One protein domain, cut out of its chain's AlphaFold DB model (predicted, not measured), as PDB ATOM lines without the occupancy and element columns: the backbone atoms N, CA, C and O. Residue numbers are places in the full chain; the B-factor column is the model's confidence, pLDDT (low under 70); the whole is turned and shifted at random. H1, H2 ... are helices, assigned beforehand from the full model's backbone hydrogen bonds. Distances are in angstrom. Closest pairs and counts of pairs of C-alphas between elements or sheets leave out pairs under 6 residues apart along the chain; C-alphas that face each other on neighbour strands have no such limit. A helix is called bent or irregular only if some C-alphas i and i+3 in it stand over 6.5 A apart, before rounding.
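Overview. This is residues 29 to 73 of the 83 residues of an uncharacterized protein of Gammaproteobacteria bacterium (UniProt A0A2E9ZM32). H2 and H3 form a helical hairpin that opens as a V from their link, and short H1 lies across its open end, packed on the last part of H3. The printed part has 45 residues with three named helices, H1, H2, H3 in that order, and no named strand: all helix. It is compact, with a radius of gyration of the C-alphas of 10.4 A, and only just elongated, spanning 28 by 18 by 14 A.

Arrangement. H1, residues 29 to 37, is close to but not clearly touching H2, residues 40 to 51; the closest C-alphas, Phe 35 and Gln 43, are 6.7 A apart. H2, with residues 46 to 51 alone, touches H3, residues 56 to 71, at a shallow tilt of 30 degrees, opposite ways; the closest C-alphas, Ile 50 and Arg 59, are 5.1 A apart. H3, with residues 67 to 71 alone, touches H1 about perpendicular, at 74 degrees; the closest C-alphas, Met 31 and Tyr 71, are 5.7 A apart. Every O i to N i+4 pair is within hydrogen-bond range in H1 and H2, and 10 of 12 in H3.

Along the chain. H1 begins at C-alpha 29 (214.948, 505.745, 300.485) and is 12.4 A long. H2 is 16.1 A long. H3, 22.1 A long, ends at C-alpha 71 (213.176, 516.252, 301.960); it has a kink of 39 degrees near residue 65 and is only just irregular, with C-alphas 65 and 68 at 7.0 A.

Size, cuts and confidence. The C-alphas farthest apart, Val 37 and Leu 55, are 28.2 A apart. The printed part has no cut, both links are tight, and no printed residue is under 70 in pLDDT.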
ATOM      1  N   ALA A  29     215.120 506.113 299.086       95.88
ATOM      2  CA  ALA A  29     214.948 505.745 300.485       95.88
ATOM      3  C   ALA A  29     214.960 506.959 301.429       95.88
ATOM      4  O   ALA A  29     214.250 506.941 302.435       95.88
ATOM      5  N   GLU A  30     215.713 508.015 301.110       95.81
ATOM      6  CA  GLU A  30     215.777 509.216 301.946       95.81
ATOM      7  C   GLU A  30     214.488 510.024 301.810       95.81
ATOM      8  O   GLU A  30     213.874 510.400 302.809       95.81
ATOM      9  N   MET A  31     214.001 510.202 300.579       96.25
ATOM     10  CA  MET A  31     212.701 510.823 300.335       96.25
ATOM     11  C   MET A  31     211.592 510.078 301.082       96.25
ATOM     12  O   MET A  31     210.725 510.703 301.699       96.25
ATOM     13  N   ARG A  32     211.622 508.740 301.036       96.88
ATOM     14  CA  ARG A  32     210.657 507.892 301.736       96.88
ATOM     15  C   ARG A  32     210.721 508.076 303.242       96.88
ATOM     16  O   ARG A  32     209.681 508.301 303.852       96.88
ATOM     17  N   LYS A  33     211.917 508.047 303.826       96.75
ATOM     18  CA  LYS A  33     212.122 508.258 305.262       96.75
ATOM     19  C   LYS A  33     211.569 509.610 305.712       96.75
ATOM     20  O   LYS A  33     210.799 509.663 306.667       96.75
ATOM     21  N   GLN A  34     211.894 510.691 305.001       96.88
ATOM     22  CA  GLN A  34     211.387 512.024 305.341       96.88
ATOM     23  C   GLN A  34     209.864 512.117 305.189       96.88
ATOM     24  O   GLN A  34     209.186 512.713 306.024       96.88
ATOM     25  N   PHE A  35     209.300 511.475 304.162       96.38
ATOM     26  CA  PHE A  35     207.854 511.390 303.980       96.38
ATOM     27  C   PHE A  35     207.161 510.603 305.105       96.38
ATOM     28  O   PHE A  35     206.111 511.027 305.584       96.38
ATOM     29  N   GLU A  36     207.738 509.485 305.549       94.31
ATOM     30  CA  GLU A  36     207.193 508.637 306.616       94.31
ATOM     31  C   GLU A  36     207.223 509.321 307.994       94.31
ATOM     32  O   GLU A  36     206.328 509.085 308.804       94.31
ATOM     33  N   VAL A  37     208.183 510.223 308.239       94.62
ATOM     34  CA  VAL A  37     208.257 511.042 309.467       94.62
ATOM     35  C   VAL A  37     207.145 512.098 309.536       94.62
ATOM     36  O   VAL A  37     206.756 512.527 310.626       94.62
ATOM     37  N   LEU A  38     206.588 512.522 308.396       93.31
ATOM     38  CA  LEU A  38     205.458 513.450 308.382       93.31
ATOM     39  C   LEU A  38     204.234 512.831 309.067       93.31
ATOM     40  O   LEU A  38     203.955 511.642 308.928       93.31
ATOM     41  N   THR A  39     203.427 513.660 309.732       93.25
ATOM     42  CA  THR A  39     202.172 513.184 310.328       93.25
ATOM     43  C   THR A  39     201.241 512.599 309.254       93.25
ATOM     44  O   THR A  39     201.252 513.070 308.108       93.25
ATOM     45  N   PRO A  40     200.358 511.636 309.592       92.31
ATOM     46  CA  PRO A  40     199.436 511.038 308.623       92.31
ATOM     47  C   PRO A  40     198.584 512.069 307.867       92.31
ATOM     48  O   PRO A  40     198.231 511.869 306.705       92.31
ATOM     49  N   PHE A  41     198.269 513.196 308.513       91.88
ATOM     50  CA  PHE A  41     197.592 514.321 307.879       91.88
ATOM     51  C   PHE A  41     198.436 514.928 306.744       91.88
ATOM     52  O   PHE A  41     197.975 514.965 305.604       91.88
ATOM     53  N   LYS A  42     199.693 515.297 307.017       93.94
ATOM     54  CA  LYS A  42     200.621 515.880 306.030       93.94
ATOM     55  C   LYS A  42     200.938 514.910 304.886       93.94
ATOM     56  O   LYS A  42     200.956 515.309 303.723       93.94
ATOM     57  N   GLN A  43     201.113 513.621 305.186       95.69
ATOM     58  CA  GLN A  43     201.290 512.585 304.158       95.69
ATOM     59  C   GLN A  43     200.104 512.558 303.180       95.69
ATOM     60  O   GLN A  43     200.281 512.505 301.958       95.69
ATOM     61  N   ARG A  44     198.876 512.646 303.711       95.06
ATOM     62  CA  ARG A  44     197.644 512.665 302.912       95.06
ATOM     63  C   ARG A  44     197.512 513.934 302.078       95.06
ATOM     64  O   ARG A  44     197.012 513.843 300.960       95.06
ATOM     65  N   GLU A  45     197.962 515.086 302.567       95.56
ATOM     66  CA  GLU A  45     197.984 516.326 301.779       95.56
ATOM     67  C   GLU A  45     198.849 516.180 300.527       95.56
ATOM     68  O   GLU A  45     198.372 516.438 299.420       95.56
ATOM     69  N   TYR A  46     200.077 515.675 300.676       97.06
ATOM     70  CA  TYR A  46     200.959 515.395 299.540       97.06
ATOM     71  C   TYR A  46     200.336 514.399 298.562       97.06
ATOM     72  O   TYR A  46     200.257 514.674 297.361       97.06
ATOM     73  N   ALA A  47     199.834 513.272 299.075       96.31
ATOM     74  CA  ALA A  47     199.201 512.244 298.259       96.31
ATOM     75  C   ALA A  47     198.007 512.794 297.464       96.31
ATOM     76  O   ALA A  47     197.911 512.575 296.256       96.31
ATOM     77  N   ASN A  48     197.123 513.563 298.108       95.81
ATOM     78  CA  ASN A  48     195.959 514.171 297.462       95.81
ATOM     79  C   ASN A  48     196.353 515.242 296.434       95.81
ATOM     80  O   ASN A  48     195.775 515.297 295.344       95.81
ATOM     81  N   HIS A  49     197.343 516.081 296.748       96.56
ATOM     82  CA  HIS A  49     197.831 517.112 295.836       96.56
ATOM     83  C   HIS A  49     198.390 516.504 294.548       96.56
ATOM     84  O   HIS A  49     198.022 516.926 293.449       96.56
ATOM     85  N   ILE A  50     199.225 515.471 294.668       97.06
ATOM     86  CA  ILE A  50     199.788 514.779 293.509       97.06
ATOM     87  C   ILE A  50     198.674 514.044 292.758       97.06
ATOM     88  O   ILE A  50     198.478 514.293 291.571       97.06
ATOM     89  N   ARG A  51     197.872 513.218 293.448       96.31
ATOM     90  CA  ARG A  51     196.823 512.385 292.831       96.31
ATOM     91  C   ARG A  51     195.735 513.189 292.121       96.31
ATOM     92  O   ARG A  51     195.171 512.701 291.150       96.31
ATOM     93  N   SER A  52     195.439 514.414 292.558       96.00
ATOM     94  CA  SER A  52     194.438 515.255 291.882       96.00
ATOM     95  C   SER A  52     194.855 515.706 290.471       96.00
ATOM     96  O   SER A  52     194.042 516.274 289.745       96.00
ATOM     97  N   GLY A  53     196.096 515.446 290.040       95.38
ATOM     98  CA  GLY A  53     196.489 515.571 288.640       95.38
ATOM     99  C   GLY A  53     195.881 514.444 287.800       95.38
ATOM    100  O   GLY A  53     196.292 513.293 287.924       95.38
ATOM    101  N   LYS A  54     194.927 514.768 286.915       94.00
ATOM    102  CA  LYS A  54     194.270 513.777 286.036       94.00
ATOM    103  C   LYS A  54     195.257 513.090 285.082       94.00
ATOM    104  O   LYS A  54     195.174 511.885 284.871       94.00
ATOM    105  N   LEU A  55     196.220 513.845 284.554       97.31
ATOM    106  CA  LEU A  55     197.249 513.347 283.638       97.31
ATOM    107  C   LEU A  55     198.534 512.993 284.389       97.31
ATOM    108  O   LEU A  55     198.937 513.722 285.298       97.31
ATOM    109  N   GLU A  56     199.221 511.942 283.944       96.69
ATOM    110  CA  GLU A  56     200.524 511.520 284.482       96.69
ATOM    111  C   GLU A  56     201.532 512.675 284.505       96.69
ATOM    112  O   GLU A  56     202.091 512.987 285.555       96.69
ATOM    113  N   LYS A  57     201.681 513.399 283.386       97.06
ATOM    114  CA  LYS A  57     202.582 514.561 283.291       97.06
ATOM    115  C   LYS A  57     202.324 515.611 284.378       97.06
ATOM    116  O   LYS A  57     203.253 516.220 284.904       97.06
ATOM    117  N   THR A  58     201.058 515.809 284.754       97.50
ATOM    118  CA  THR A  58     200.674 516.746 285.815       97.50
ATOM    119  C   THR A  58     201.035 516.193 287.190       97.50
ATOM    120  O   THR A  58     201.530 516.952 288.022       97.50
ATOM    121  N   ARG A  59     200.836 514.889 287.430       98.00
ATOM    122  CA  ARG A  59     201.248 514.227 288.678       98.00
ATOM    123  C   ARG A  59     202.761 514.294 288.862       98.00
ATOM    124  O   ARG A  59     203.204 514.726 289.920       98.00
ATOM    125  N   LEU A  60     203.536 513.990 287.820       98.00
ATOM    126  CA  LEU A  60     204.998 514.104 287.816       98.00
ATOM    127  C   LEU A  60     205.469 515.543 288.059       98.00
ATOM    128  O   LEU A  60     206.351 515.775 288.884       98.00
ATOM    129  N   SER A  61     204.855 516.526 287.391       98.06
ATOM    130  CA  SER A  61     205.188 517.940 287.597       98.06
ATOM    131  C   SER A  61     204.920 518.389 289.037       98.06
ATOM    132  O   SER A  61     205.766 519.045 289.647       98.06
ATOM    133  N   ARG A  62     203.771 518.009 289.612       97.81
ATOM    134  CA  ARG A  62     203.440 518.305 291.013       97.81
ATOM    135  C   ARG A  62     204.388 517.606 291.973       97.81
ATOM    136  O   ARG A  62     204.914 518.276 292.852       97.81
ATOM    137  N   LEU A  63     204.649 516.314 291.764       97.88
ATOM    138  CA  LEU A  63     205.614 515.530 292.534       97.88
ATOM    139  C   LEU A  63     206.971 516.243 292.574       97.88
ATOM    140  O   LEU A  63     207.423 516.608 293.651       97.88
ATOM    141  N   LYS A  64     207.538 516.583 291.409       97.31
ATOM    142  CA  LYS A  64     208.815 517.305 291.309       97.31
ATOM    143  C   LYS A  64     208.811 518.634 292.073       97.31
ATOM    144  O   LYS A  64     209.800 518.968 292.717       97.31
ATOM    145  N   LYS A  65     207.709 519.392 292.027       96.62
ATOM    146  CA  LYS A  65     207.577 520.668 292.752       96.62
ATOM    147  C   LYS A  65     207.535 520.488 294.269       96.62
ATOM    148  O   LYS A  65     208.030 521.350 294.991       96.62
ATOM    149  N   VAL A  66     206.935 519.404 294.756       96.25
ATOM    150  CA  VAL A  66     206.770 519.167 296.196       96.25
ATOM    151  C   VAL A  66     207.913 518.371 296.823       96.25
ATOM    152  O   VAL A  66     208.130 518.487 298.027       96.25
ATOM    153  N   THR A  67     208.680 517.630 296.023       96.06
ATOM    154  CA  THR A  67     209.838 516.834 296.449       96.06
ATOM    155  C   THR A  67     210.819 517.604 297.355       96.06
ATOM    156  O   THR A  67     211.119 517.094 298.434       96.06
ATOM    157  N   PRO A  68     211.250 518.848 297.046       96.00
ATOM    158  CA  PRO A  68     212.144 519.601 297.933       96.00
ATOM    159  C   PRO A  68     211.570 519.852 299.333       96.00
ATOM    160  O   PRO A  68     212.319 519.984 300.295       96.00
ATOM    161  N   ARG A  69     210.241 519.935 299.464       95.12
ATOM    162  CA  ARG A  69     209.572 520.123 300.759       95.12
ATOM    163  C   ARG A  69     209.507 518.820 301.551       95.12
ATOM    164  O   ARG A  69     209.694 518.855 302.761       95.12
ATOM    165  N   ILE A  70     209.315 517.693 300.863       95.94
ATOM    166  CA  ILE A  70     209.351 516.361 301.478       95.94
ATOM    167  C   ILE A  70     210.727 516.115 302.100       95.94
ATOM    168  O   ILE A  70     210.780 515.781 303.274       95.94
ATOM    169  N   TYR A  71     211.826 516.388 301.387       95.88
ATOM    170  CA  TYR A  71     213.176 516.252 301.960       95.88
ATOM    171  C   TYR A  71     213.441 517.167 303.160       95.88
ATOM    172  O   TYR A  71     214.285 516.863 303.992       95.88
ATOM    173  N   ARG A  72     212.730 518.295 303.256       93.12
ATOM    174  CA  ARG A  72     212.818 519.213 304.400       93.12
ATOM    175  C   ARG A  72     211.950 518.778 305.584       93.12
ATOM    176  O   ARG A  72     211.948 519.475 306.591       93.12
ATOM    177  N   GLY A  73     211.173 517.699 305.462       91.94
ATOM    178  CA  GLY A  73     210.269 517.231 306.517       91.94
ATOM    179  C   GLY A  73     209.140 518.215 306.855       91.94
ATOM    180  O   GLY A  73     208.547 518.131 307.929       91.94
TER     181      GLY A  73